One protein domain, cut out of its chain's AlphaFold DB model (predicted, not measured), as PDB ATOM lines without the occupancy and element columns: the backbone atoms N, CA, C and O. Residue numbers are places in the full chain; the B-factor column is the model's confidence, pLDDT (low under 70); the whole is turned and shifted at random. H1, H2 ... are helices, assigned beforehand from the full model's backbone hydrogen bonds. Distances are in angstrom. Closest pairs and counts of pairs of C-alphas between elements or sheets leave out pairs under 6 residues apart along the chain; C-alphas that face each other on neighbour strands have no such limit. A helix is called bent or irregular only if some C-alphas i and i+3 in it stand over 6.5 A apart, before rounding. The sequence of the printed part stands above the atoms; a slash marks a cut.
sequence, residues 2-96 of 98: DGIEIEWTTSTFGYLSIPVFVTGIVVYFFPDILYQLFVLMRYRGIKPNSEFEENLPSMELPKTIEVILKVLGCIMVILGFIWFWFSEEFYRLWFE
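What this domain is: This is residues 2 to 96 of the 98 residues of an uncharacterized protein of Paenibacillus illinoisensis (UniProt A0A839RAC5). Two long helices run side by side and opposite ways, H3 and the arm H1b of the bent helix H1. At one end H2 turns away at a corner, and residues 45 to 51, of which 45 and 46 belong to H2, stick out; at the other end the arm H1a splays off H3, and short H4 crosses beside residues 10 to 14. The printed part has 95 residues, with four named helices, H1 to H4, and no named strand: all helix. It is extended, with a radius of gyration of the C-alphas of 19.2 A and spans of 60 by 27 by 21 A.

How they stand to each other: H1, residues 2 to 29, was assigned as one helix by its hydrogen bonds but is bent, with C-alphas 15 and 18 6.6 A apart; its arms H1a, residues 2 to 15, and H1b, residues 18 to 29, stand at a steep tilt of 36 degrees, only just. H1b touches H3, residues 63 to 85, at a shallow tilt of 25 degrees, opposite ways; the closest C-alphas, of Gly 24 and Gly 73, are 4.0 A apart. H1a and H3 touch only at their ends, closest at C-alphas 13 and 83, 5.3 A. H2, residues 31 to 46, touches H3 with residues 31 to 32 alone, closest at C-alphas 31 and 66, 6.1 A. H4, residues 88 to 95, touches H1a about perpendicular, at 88 degrees, closest at C-alphas 10 and 88, 5.7 A. H2 and H4 are apart. In H1a, H1b, H2, H3 and H4 every O i to N i+4 pair is within hydrogen-bond range.

Where its parts are: H1a begins at C-alpha 2 (172.946, 92.306, 182.809) and is 20.4 A long; H1b is 16.6 A, H2 22.7 A and H3 33.3 A. H4 ends at C-alpha 95 (154.161, 84.682, 191.912).

The domain as a whole: The C-alphas farthest apart, of Asp 2 and Glu 54, are 61.2 A apart. The printed part has no cut; the link H2 to H3 is long. The model's pLDDT is under 70 at residues 2 to 10, 45 to 58 and 96.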
ATOM      1  N   ASP A   2     174.173  92.957 183.309       56.03
ATOM      2  CA  ASP A   2     172.946  92.306 182.809       56.03
ATOM      3  C   ASP A   2     171.683  92.489 183.675       56.03
ATOM      4  O   ASP A   2     170.578  92.504 183.148       56.03
ATOM      5  N   GLY A   3     171.818  92.661 184.996       56.09
ATOM      6  CA  GLY A   3     170.657  92.814 185.888       56.09
ATOM      7  C   GLY A   3     169.873  94.115 185.685       56.09
ATOM      8  O   GLY A   3     168.651  94.098 185.735       56.09
ATOM      9  N   ILE A   4     170.565  95.223 185.393       61.25
ATOM     10  CA  ILE A   4     169.938  96.548 185.233       61.25
ATOM     11  C   ILE A   4     169.188  96.632 183.898       61.25
ATOM     12  O   ILE A   4     168.123  97.234 183.824       61.25
ATOM     13  N   GLU A   5     169.716  96.013 182.837       58.84
ATOM     14  CA  GLU A   5     169.064  96.001 181.521       58.84
ATOM     15  C   GLU A   5     167.782  95.162 181.522       58.84
ATOM     16  O   GLU A   5     166.788  95.561 180.915       58.84
ATOM     17  N   ILE A   6     167.778  94.033 182.238       60.66
ATOM     18  CA  ILE A   6     166.592  93.182 182.385       60.66
ATOM     19  C   ILE A   6     165.501  93.919 183.173       60.66
ATOM     20  O   ILE A   6     164.373  93.976 182.695       60.66
ATOM     21  N   GLU A   7     165.850  94.547 184.298       61.44
ATOM     22  CA  GLU A   7     164.927  95.299 185.169       61.44
ATOM     23  C   GLU A   7     164.319  96.527 184.456       61.44
ATOM     24  O   GLU A   7     163.122  96.805 184.523       61.44
ATOM     25  N   TRP A   8     165.123  97.239 183.656       60.19
ATOM     26  CA  TRP A   8     164.622  98.354 182.845       60.19
ATOM     27  C   TRP A   8     163.659  97.884 181.746       60.19
ATOM     28  O   TRP A   8     162.680  98.563 181.421       60.19
ATOM     29  N   THR A   9     163.923  96.709 181.177       65.44
ATOM     30  CA  THR A   9     163.115  96.106 180.114       65.44
ATOM     31  C   THR A   9     161.770  95.615 180.653       65.44
ATOM     32  O   THR A   9     160.730  95.915 180.063       65.44
ATOM     33  N   THR A  10     161.756  94.934 181.801       64.06
ATOM     34  CA  THR A  10     160.534  94.445 182.463       64.06
ATOM     35  C   THR A  10     159.637  95.585 182.944       64.06
ATOM     36  O   THR A  10     158.426  95.551 182.708       64.06
ATOM     37  N   SER A  11     160.221  96.640 183.518       71.06
ATOM     38  CA  SER A  11     159.488  97.841 183.936       71.06
ATOM     39  C   SER A  11     158.901  98.617 182.744       71.06
ATOM     40  O   SER A  11     157.730  99.011 182.749       71.06
ATOM     41  N   THR A  12     159.669  98.776 181.659       73.38
ATOM     42  CA  THR A  12     159.205  99.478 180.447       73.38
ATOM     43  C   THR A  12     158.075  98.723 179.743       73.38
ATOM     44  O   THR A  12     157.109  99.343 179.288       73.38
ATOM     45  N   PHE A  13     158.152  97.388 179.673       76.56
ATOM     46  CA  PHE A  13     157.069  96.573 179.123       76.56
ATOM     47  C   PHE A  13     155.793  96.670 179.962       76.56
ATOM     48  O   PHE A  13     154.715  96.820 179.384       76.56
ATOM     49  N   GLY A  14     155.897  96.691 181.294       76.00
ATOM     50  CA  GLY A  14     154.761  96.951 182.187       76.00
ATOM     51  C   GLY A  14     154.096  98.285 181.913       76.00
ATOM     52  O   GLY A  14     152.909  98.332 181.581       76.00
ATOM     53  N   TYR A  15     154.885  99.358 181.919       82.44
ATOM     54  CA  TYR A  15     154.386 100.709 181.690       82.44
ATOM     55  C   TYR A  15     153.704 100.886 180.324       82.44
ATOM     56  O   TYR A  15     152.686 101.570 180.230       82.44
ATOM     57  N   LEU A  16     154.235 100.275 179.258       84.12
ATOM     58  CA  LEU A  16     153.705 100.431 177.897       84.12
ATOM     59  C   LEU A  16     152.596  99.438 177.538       84.12
ATOM     60  O   LEU A  16     151.772  99.745 176.673       84.12
ATOM     61  N   SER A  17     152.538  98.275 178.192       85.94
ATOM     62  CA  SER A  17     151.551  97.231 177.896       85.94
ATOM     63  C   SER A  17     150.110  97.729 178.037       85.94
ATOM     64  O   SER A  17     149.305  97.549 177.122       85.94
ATOM     65  N   ILE A  18     149.799  98.427 179.135       87.06
ATOM     66  CA  ILE A  18     148.453  98.927 179.432       87.06
ATOM     67  C   ILE A  18     148.026 100.011 178.424       87.06
ATOM     68  O   ILE A  18     146.971  99.846 177.807       87.06
ATOM     69  N   PRO A  19     148.806 101.085 178.171       90.50
ATOM     70  CA  PRO A  19     148.473 102.065 177.139       90.50
ATOM     71  C   PRO A  19     148.287 101.451 175.749       90.50
ATOM     72  O   PRO A  19     147.344 101.818 175.047       90.50
ATOM     73  N   VAL A  20     149.148 100.510 175.346       90.62
ATOM     74  CA  VAL A  20     149.058  99.853 174.032       90.62
ATOM     75  C   VAL A  20     147.810  98.983 173.932       90.62
ATOM     76  O   VAL A  20     147.098  99.057 172.931       90.62
ATOM     77  N   PHE A  21     147.493  98.232 174.986       90.25
ATOM     78  CA  PHE A  21     146.280  97.428 175.066       90.25
ATOM     79  C   PHE A  21     145.014  98.293 174.989       90.25
ATOM     80  O   PHE A  21     144.152  98.058 174.140       90.25
ATOM     81  N   VAL A  22     144.924  99.339 175.819       91.50
ATOM     82  CA  VAL A  22     143.778 100.264 175.841       91.50
ATOM     83  C   VAL A  22     143.622 100.961 174.492       91.50
ATOM     84  O   VAL A  22     142.516 101.028 173.956       91.50
ATOM     85  N   THR A  23     144.722 101.425 173.899       91.56
ATOM     86  CA  THR A  23     144.690 102.060 172.575       91.56
ATOM     87  C   THR A  23     144.228 101.073 171.506       91.56
ATOM     88  O   THR A  23     143.403 101.429 170.668       91.56
ATOM     89  N   GLY A  24     144.681  99.818 171.562       91.81
ATOM     90  CA  GLY A  24     144.235  98.763 170.656       91.81
ATOM     91  C   GLY A  24     142.723  98.521 170.718       91.81
ATOM     92  O   GLY A  24     142.076  98.454 169.672       91.81
ATOM     93  N   ILE A  25     142.140  98.480 171.924       92.81
ATOM     94  CA  ILE A  25     140.682  98.388 172.121       92.81
ATOM     95  C   ILE A  25     139.980  99.587 171.485       92.81
ATOM     96  O   ILE A  25     139.025  99.412 170.728       92.81
ATOM     97  N   VAL A  26     140.451 100.806 171.762       92.88
ATOM     98  CA  VAL A  26     139.822 102.025 171.237       92.88
ATOM     99  C   VAL A  26     139.852 102.042 169.707       92.88
ATOM    100  O   VAL A  26     138.835 102.321 169.076       92.88
ATOM    101  N   VAL A  27     140.985 101.673 169.105       91.44
ATOM    102  CA  VAL A  27     141.151 101.593 167.648       91.44
ATOM    103  C   VAL A  27     140.260 100.514 167.025       91.44
ATOM    104  O   VAL A  27     139.716 100.720 165.940       91.44
ATOM    105  N   TYR A  28     140.068  99.384 167.709       92.38
ATOM    106  CA  TYR A  28     139.233  98.287 167.222       92.38
ATOM    107  C   TYR A  28     137.732  98.606 167.275       92.38
ATOM    108  O   TYR A  28     137.006  98.361 166.309       92.38
ATOM    109  N   PHE A  29     137.252  99.129 168.407       92.19
ATOM    110  CA  PHE A  29     135.820  99.334 168.649       92.19
ATOM    111  C   PHE A  29     135.301 100.690 168.177       92.19
ATOM    112  O   PHE A  29     134.125 100.791 167.836       92.19
ATOM    113  N   PHE A  30     136.154 101.717 168.127       92.25
ATOM    114  CA  PHE A  30     135.753 103.085 167.788       92.25
ATOM    115  C   PHE A  30     136.535 103.681 166.598       92.25
ATOM    116  O   PHE A  30     136.981 104.832 166.679       92.25
ATOM    117  N   PRO A  31     136.695 102.959 165.469       89.25
ATOM    118  CA  PRO A  31     137.424 103.476 164.311       89.25
ATOM    119  C   PRO A  31     136.741 104.707 163.691       89.25
ATOM    120  O   PRO A  31     137.432 105.605 163.211       89.25
ATOM    121  N   ASP A  32     135.408 104.794 163.761       86.19
ATOM    122  CA  ASP A  32     134.630 105.921 163.231       86.19
ATOM    123  C   ASP A  32     134.950 107.234 163.951       86.19
ATOM    124  O   ASP A  32     135.220 108.250 163.311       86.19
ATOM    125  N   ILE A  33     134.983 107.210 165.288       86.62
ATOM    126  CA  ILE A  33     135.278 108.392 166.111       86.62
ATOM    127  C   ILE A  33     136.701 108.881 165.826       86.62
ATOM    128  O   ILE A  33     136.930 110.079 165.648       86.62
ATOM    129  N   LEU A  34     137.659 107.955 165.736       85.94
ATOM    130  CA  LEU A  34     139.049 108.279 165.423       85.94
ATOM    131  C   LEU A  34     139.191 108.898 164.031       85.94
ATOM    132  O   LEU A  34     139.906 109.887 163.861       85.94
ATOM    133  N   TYR A  35     138.484 108.351 163.043       85.62
ATOM    134  CA  TYR A  35     138.489 108.877 161.685       85.62
ATOM    135  C   TYR A  35     137.871 110.272 161.607       85.62
ATOM    136  O   TYR A  35     138.465 111.171 161.014       85.62
ATOM    137  N   GLN A  36     136.732 110.491 162.264       84.00
ATOM    138  CA  GLN A  36     136.091 111.804 162.330       84.00
ATOM    139  C   GLN A  36     136.994 112.845 162.989       84.00
ATOM    140  O   GLN A  36     137.173 113.933 162.443       84.00
ATOM    141  N   LEU A  37     137.623 112.508 164.120       85.00
ATOM    142  CA  LEU A  37     138.592 113.383 164.781       85.00
ATOM    143  C   LEU A  37     139.769 113.714 163.862       85.00
ATOM    144  O   LEU A  37     140.170 114.874 163.773       85.00
ATOM    145  N   PHE A  38     140.300 112.726 163.141       84.06
ATOM    146  CA  PHE A  38     141.391 112.935 162.192       84.06
ATOM    147  C   PHE A  38     140.990 113.866 161.042       84.06
ATOM    148  O   PHE A  38     141.716 114.814 160.729       84.06
ATOM    149  N   VAL A  39     139.820 113.640 160.440       82.88
ATOM    150  CA  VAL A  39     139.276 114.494 159.375       82.88
ATOM    151  C   VAL A  39     139.059 115.918 159.888       82.88
ATOM    152  O   VAL A  39     139.467 116.865 159.220       82.88
ATOM    153  N   LEU A  40     138.509 116.081 161.094       81.81
ATOM    154  CA  LEU A  40     138.298 117.385 161.727       81.81
ATOM    155  C   LEU A  40     139.611 118.121 162.005       81.81
ATOM    156  O   LEU A  40     139.727 119.301 161.674       81.81
ATOM    157  N   MET A  41     140.609 117.446 162.582       81.81
ATOM    158  CA  MET A  41     141.930 118.033 162.834       81.81
ATOM    159  C   MET A  41     142.603 118.467 161.531       81.81
ATOM    160  O   MET A  41     143.107 119.586 161.436       81.81
ATOM    161  N   ARG A  42     142.558 117.612 160.502       79.69
ATOM    162  CA  ARG A  42     143.102 117.925 159.177       79.69
ATOM    163  C   ARG A  42     142.384 119.112 158.544       79.69
ATOM    164  O   ARG A  42     143.042 120.005 158.024       79.69
ATOM    165  N   TYR A  43     141.055 119.138 158.594       74.00
ATOM    166  CA  TYR A  43     140.261 120.218 158.016       74.00
ATOM    167  C   TYR A  43     140.515 121.553 158.743       74.00
ATOM    168  O   TYR A  43     140.696 122.574 158.082       74.00
ATOM    169  N   ARG A  44     140.674 121.540 160.080       72.06
ATOM    170  CA  ARG A  44     141.061 122.727 160.879       72.06
ATOM    171  C   ARG A  44     142.447 123.260 160.534       72.06
ATOM    172  O   ARG A  44     142.662 124.463 160.595       72.06
ATOM    173  N   GLY A  45     143.384 122.383 160.181       69.75
ATOM    174  CA  GLY A  45     144.720 122.796 159.749       69.75
ATOM    175  C   GLY A  45     144.752 123.448 158.363       69.75
ATOM    176  O   GLY A  45     145.699 124.165 158.060       69.75
ATOM    177  N   ILE A  46     143.742 123.199 157.520       68.06
ATOM    178  CA  ILE A  46     143.719 123.638 156.114       68.06
ATOM    179  C   ILE A  46     142.863 124.898 155.914       68.06
ATOM    180  O   ILE A  46     143.205 125.718 155.064       68.06
ATOM    181  N   LYS A  47     141.776 125.085 156.678       61.97
ATOM    182  CA  LYS A  47     140.897 126.261 156.558       61.97
ATOM    183  C   LYS A  47     140.773 127.048 157.870       61.97
ATOM    184  O   LYS A  47     140.514 126.441 158.911       61.97
ATOM    185  N   PRO A  48     140.883 128.391 157.840       58.75
ATOM    186  CA  PRO A  48     140.557 129.231 158.987       58.75
ATOM    187  C   PRO A  48     139.051 129.160 159.299       58.75
ATOM    188  O   PRO A  48     138.226 128.975 158.404       58.75
ATOM    189  N   ASN A  49     138.702 129.300 160.583       61.75
ATOM    190  CA  ASN A  49     137.389 128.999 161.179       61.75
ATOM    191  C   ASN A  49     136.140 129.522 160.434       61.75
ATOM    192  O   ASN A  49     135.066 128.964 160.633       61.75
ATOM    193  N   SER A  50     136.238 130.567 159.607       60.66
ATOM    194  CA  SER A  50     135.087 131.192 158.937       60.66
ATOM    195  C   SER A  50     134.465 130.356 157.812       60.66
ATOM    196  O   SER A  50     133.304 130.565 157.497       60.66
ATOM    197  N   GLU A  51     135.198 129.408 157.220       57.22
ATOM    198  CA  GLU A  51     134.698 128.535 156.135       57.22
ATOM    199  C   GLU A  51     134.459 127.083 156.595       57.22
ATOM    200  O   GLU A  51     134.338 126.157 155.784       57.22
ATOM    201  N   PHE A  52     134.465 126.852 157.911       59.03
ATOM    202  CA  PHE A  52     134.443 125.504 158.470       59.03
ATOM    203  C   PHE A  52     133.071 124.836 158.318       59.03
ATOM    204  O   PHE A  52     132.994 123.649 158.011       59.03
ATOM    205  N   GLU A  53     131.996 125.602 158.493       60.28
ATOM    206  CA  GLU A  53     130.623 125.083 158.485       60.28
ATOM    207  C   GLU A  53     130.064 124.869 157.072       60.28
ATOM    208  O   GLU A  53     129.244 123.977 156.872       60.28
ATOM    209  N   GLU A  54     130.536 125.620 156.072       60.97
ATOM    210  CA  GLU A  54     129.928 125.608 154.733       60.97
ATOM    211  C   GLU A  54     130.310 124.391 153.876       60.97
ATOM    212  O   GLU A  54     129.615 124.085 152.913       60.97
ATOM    213  N   ASN A  55     131.403 123.684 154.193       60.19
ATOM    214  CA  ASN A  55     131.921 122.581 153.367       60.19
ATOM    215  C   ASN A  55     132.488 121.428 154.211       60.19
ATOM    216  O   ASN A  55     133.630 121.007 154.015       60.19
ATOM    217  N   LEU A  56     131.713 120.921 155.174       65.44
ATOM    218  CA  LEU A  56     132.133 119.754 155.950       65.44
ATOM    219  C   LEU A  56     132.339 118.551 154.998       65.44
ATOM    220  O   LEU A  56     131.391 118.153 154.315       65.44
ATOM    221  N   PRO A  57     133.546 117.961 154.914       66.75
ATOM    222  CA  PRO A  57     133.754 116.762 154.108       66.75
ATOM    223  C   PRO A  57     132.911 115.606 154.655       66.75
ATOM    224  O   PRO A  57     132.680 115.519 155.863       66.75
ATOM    225  N   SER A  58     132.469 114.700 153.775       68.62
ATOM    226  CA  SER A  58     131.720 113.509 154.183       68.62
ATOM    227  C   SER A  58     132.506 112.739 155.247       68.62
ATOM    228  O   SER A  58     133.614 112.270 154.991       68.62
ATOM    229  N   MET A  59     131.927 112.608 156.438       71.62
ATOM    230  CA  MET A  59     132.540 111.945 157.595       71.62
ATOM    231  C   MET A  59     132.402 110.417 157.569       71.62
ATOM    232  O   MET A  59     132.650 109.756 158.576       71.62
ATOM    233  N   GLU A  60     131.986 109.853 156.436       80.94
ATOM    234  CA  GLU A  60     131.824 108.414 156.274       80.94
ATOM    235  C   GLU A  60     133.189 107.728 156.238       80.94
ATOM    236  O   GLU A  60     134.038 108.037 155.400       80.94
ATOM    237  N   LEU A  61     133.395 106.782 157.153       82.19
ATOM    238  CA  LEU A  61     134.588 105.953 157.182       82.19
ATOM    239  C   LEU A  61     134.553 104.962 156.004       82.19
ATOM    240  O   LEU A  61     133.642 104.134 155.918       82.19
ATOM    241  N   PRO A  62     135.549 104.970 155.099       88.25
ATOM    242  CA  PRO A  62     135.631 103.957 154.057       88.25
ATOM    243  C   PRO A  62     135.830 102.567 154.671       88.25
ATOM    244  O   PRO A  62     136.753 102.373 155.464       88.25
ATOM    245  N   LYS A  63     135.041 101.572 154.239       89.25
ATOM    246  CA  LYS A  63     135.114 100.182 154.748       89.25
ATOM    247  C   LYS A  63     136.531  99.603 154.759       89.25
ATOM    248  O   LYS A  63     136.902  98.879 155.674       89.25
ATOM    249  N   THR A  64     137.346  99.928 153.757       89.56
ATOM    250  CA  THR A  64     138.745  99.479 153.696       89.56
ATOM    251  C   THR A  64     139.571 100.029 154.860       89.56
ATOM    252  O   THR A  64     140.350  99.293 155.456       89.56
ATOM    253  N   ILE A  65     139.386 101.305 155.211       87.88
ATOM    254  CA  ILE A  65     140.087 101.945 156.331       87.88
ATOM    255  C   ILE A  65     139.582 101.372 157.657       87.88
ATOM    256  O   ILE A  65     140.395 101.072 158.525       87.88
ATOM    257  N   GLU A  66     138.273 101.146 157.792       91.62
ATOM    258  CA  GLU A  66     137.690 100.485 158.965       91.62
ATOM    259  C   GLU A  66     138.336  99.120 159.229       91.62
ATOM    260  O   GLU A  66     138.772  98.840 160.345       91.62
ATOM    261  N   VAL A  67     138.451  98.284 158.192       93.31
ATOM    262  CA  VAL A  67     139.081  96.962 158.301       93.31
ATOM    263  C   VAL A  67     140.549  97.090 158.701       93.31
ATOM    264  O   VAL A  67     140.992  96.370 159.592       93.31
ATOM    265  N   ILE A  68     141.299  98.019 158.100       93.06
ATOM    266  CA  ILE A  68     142.709  98.255 158.450       93.06
ATOM    267  C   ILE A  68     142.847  98.672 159.918       93.06
ATOM    268  O   ILE A  68     143.681  98.112 160.628       93.06
ATOM    269  N   LEU A  69     142.020  99.611 160.388       92.50
ATOM    270  CA  LEU A  69     142.033 100.066 161.779       92.50
ATOM    271  C   LEU A  69     141.702  98.916 162.733       92.50
ATOM    272  O   LEU A  69     142.429  98.704 163.695       92.50
ATOM    273  N   LYS A  70     140.690  98.100 162.428       93.81
ATOM    274  CA  LYS A  70     140.356  96.921 163.242       93.81
ATOM    275  C   LYS A  70     141.487  95.898 163.285       93.81
ATOM    276  O   LYS A  70     141.816  95.393 164.355       93.81
ATOM    277  N   VAL A  71     142.127  95.606 162.154       95.44
ATOM    278  CA  VAL A  71     143.292  94.705 162.128       95.44
ATOM    279  C   VAL A  71     144.427  95.269 162.983       95.44
ATOM    280  O   VAL A  71     145.002  94.544 163.793       95.44
ATOM    281  N   LEU A  72     144.709  96.567 162.868       93.88
ATOM    282  CA  LEU A  72     145.749  97.233 163.648       93.88
ATOM    283  C   LEU A  72     145.432  97.235 165.151       93.88
ATOM    284  O   LEU A  72     146.295  96.888 165.953       93.88
ATOM    285  N   GLY A  73     144.189  97.530 165.534       93.12
ATOM    286  CA  GLY A  73     143.727  97.448 166.920       93.12
ATOM    287  C   GLY A  73     143.868  96.038 167.496       93.12
ATOM    288  O   GLY A  73     144.344  95.877 168.617       93.12
ATOM    289  N   CYS A  74     143.563  95.006 166.703       95.88
ATOM    290  CA  CYS A  74     143.759  93.607 167.094       95.88
ATOM    291  C   CYS A  74     145.241  93.289 167.362       95.88
ATOM    292  O   CYS A  74     145.573  92.714 168.397       95.88
ATOM    293  N   ILE A  75     146.142  93.726 166.476       95.12
ATOM    294  CA  ILE A  75     147.592  93.558 166.656       95.12
ATOM    295  C   ILE A  75     148.064  94.257 167.938       95.12
ATOM    296  O   ILE A  75     148.810  93.665 168.714       95.12
ATOM    297  N   MET A  76     147.609  95.485 168.193       93.81
ATOM    298  CA  MET A  76     147.967  96.238 169.400       93.81
ATOM    299  C   MET A  76     147.471  95.561 170.679       93.81
ATOM    300  O   MET A  76     148.215  95.488 171.651       93.81
ATOM    301  N   VAL A  77     146.250  95.021 170.677       93.00
ATOM    302  CA  VAL A  77     145.721  94.251 171.811       93.00
ATOM    303  C   VAL A  77     146.590  93.024 172.089       93.00
ATOM    304  O   VAL A  77     146.986  92.804 173.233       93.00
ATOM    305  N   ILE A  78     146.932  92.256 171.051       93.38
ATOM    306  CA  ILE A  78     147.795  91.072 171.178       93.38
ATOM    307  C   ILE A  78     149.178  91.466 171.712       93.38
ATOM    308  O   ILE A  78     149.679  90.830 172.635       93.38
ATOM    309  N   LEU A  79     149.780  92.531 171.179       91.00
ATOM    310  CA  LEU A  79     151.071  93.034 171.649       91.00
ATOM    311  C   LEU A  79     151.013  93.501 173.103       91.00
ATOM    312  O   LEU A  79     151.901  93.160 173.873       91.00
ATOM    313  N   GLY A  80     149.958  94.222 173.491       89.38
ATOM    314  CA  GLY A  80     149.743  94.650 174.871       89.38
ATOM    315  C   GLY A  80     149.681  93.464 175.834       89.38
ATOM    316  O   GLY A  80     150.345  93.489 176.864       89.38
ATOM    317  N   PHE A  81     148.976  92.389 175.466       88.25
ATOM    318  CA  PHE A  81     148.958  91.151 176.254       88.25
ATOM    319  C   PHE A  81     150.330  90.483 176.353       88.25
ATOM    320  O   PHE A  81     150.734  90.081 177.441       88.25
ATOM    321  N   ILE A  82     151.047  90.363 175.232       88.38
ATOM    322  CA  ILE A  82     152.383  89.758 175.216       88.38
ATOM    323  C   ILE A  82     153.337  90.573 176.091       88.38
ATOM    324  O   ILE A  82     154.078  90.004 176.881       88.38
ATOM    325  N   TRP A  83     153.318  91.901 175.984       87.62
ATOM    326  CA  TRP A  83     154.182  92.775 176.780       87.62
ATOM    327  C   TRP A  83     153.823  92.753 178.258       87.62
ATOM    328  O   TRP A  83     154.724  92.727 179.089       87.62
ATOM    329  N   PHE A  84     152.531  92.688 178.589       85.12
ATOM    330  CA  PHE A  84     152.091  92.518 179.969       85.12
ATOM    331  C   PHE A  84     152.632  91.218 180.571       85.12
ATOM    332  O   PHE A  84     153.103  91.220 181.696       85.12
ATOM    333  N   TRP A  85     152.661  90.124 179.804       83.31
ATOM    334  CA  TRP A  85     153.236  88.852 180.258       83.31
ATOM    335  C   TRP A  85     154.720  88.953 180.652       83.31
ATOM    336  O   TRP A  85     155.201  88.190 181.487       83.31
ATOM    337  N   PHE A  86     155.461  89.891 180.059       81.56
ATOM    338  CA  PHE A  86     156.862  90.151 180.398       81.56
ATOM    339  C   PHE A  86     157.040  91.199 181.501       81.56
ATOM    340  O   PHE A  86     158.181  91.492 181.856       81.56
ATOM    341  N   SER A  87     155.962  91.773 182.036       80.25
ATOM    342  CA  SER A  87     156.069  92.850 183.011       80.25
ATOM    343  C   SER A  87     156.243  92.362 184.438       80.25
ATOM    344  O   SER A  87     155.741  91.309 184.833       80.25
ATOM    345  N   GLU A  88     156.921  93.177 185.243       75.38
ATOM    346  CA  GLU A  88     157.050  92.953 186.685       75.38
ATOM    347  C   GLU A  88     155.691  92.834 187.379       75.38
ATOM    348  O   GLU A  88     155.544  92.005 188.270       75.38
ATOM    349  N   GLU A  89     154.672  93.592 186.958       76.69
ATOM    350  CA  GLU A  89     153.328  93.494 187.532       76.69
ATOM    351  C   GLU A  89     152.689  92.128 187.296       76.69
ATOM    352  O   GLU A  89     151.995  91.636 188.185       76.69
ATOM    353  N   PHE A  90     152.919  91.505 186.137       76.75
ATOM    354  CA  PHE A  90     152.447  90.148 185.878       76.75
ATOM    355  C   PHE A  90     153.145  89.137 186.786       76.75
ATOM    356  O   PHE A  90     152.470  88.329 187.426       76.75
ATOM    357  N   TYR A  91     154.474  89.217 186.915       74.25
ATOM    358  CA  TYR A  91     155.206  88.347 187.836       74.25
ATOM    359  C   TYR A  91     154.773  88.565 189.287       74.25
ATOM    360  O   TYR A  91     154.588  87.595 190.014       74.25
ATOM    361  N   ARG A  92     154.514  89.815 189.683       77.56
ATOM    362  CA  ARG A  92     153.992  90.148 191.007       77.56
ATOM    363  C   ARG A  92     152.602  89.560 191.247       77.56
ATOM    364  O   ARG A  92     152.361  88.954 192.277       77.56
ATOM    365  N   LEU A  93     151.687  89.700 190.287       76.75
ATOM    366  CA  LEU A  93     150.331  89.146 190.378       76.75
ATOM    367  C   LEU A  93     150.305  87.615 190.416       76.75
ATOM    368  O   LEU A  93     149.386  87.041 190.994       76.75
ATOM    369  N   TRP A  94     151.254  86.965 189.742       71.56
ATOM    370  CA  TRP A  94     151.240  85.517 189.538       71.56
ATOM    371  C   TRP A  94     152.103  84.740 190.539       71.56
ATOM    372  O   TRP A  94     151.797  83.586 190.833       71.56
ATOM    373  N   PHE A  95     153.182  85.344 191.044       72.88
ATOM    374  CA  PHE A  95     154.161  84.682 191.912       72.88
ATOM    375  C   PHE A  95     154.322  85.332 193.291       72.88
ATOM    376  O   PHE A  95     154.898  84.698 194.172       72.88
ATOM    377  N   GLU A  96     153.811  86.547 193.505       56.75
ATOM    378  CA  GLU A  96     153.740  87.168 194.831       56.75
ATOM    379  C   GLU A  96     152.346  86.894 195.432       56.75
ATOM    380  O   GLU A  96     151.402  87.678 195.319       56.75
TER     381      GLU A  96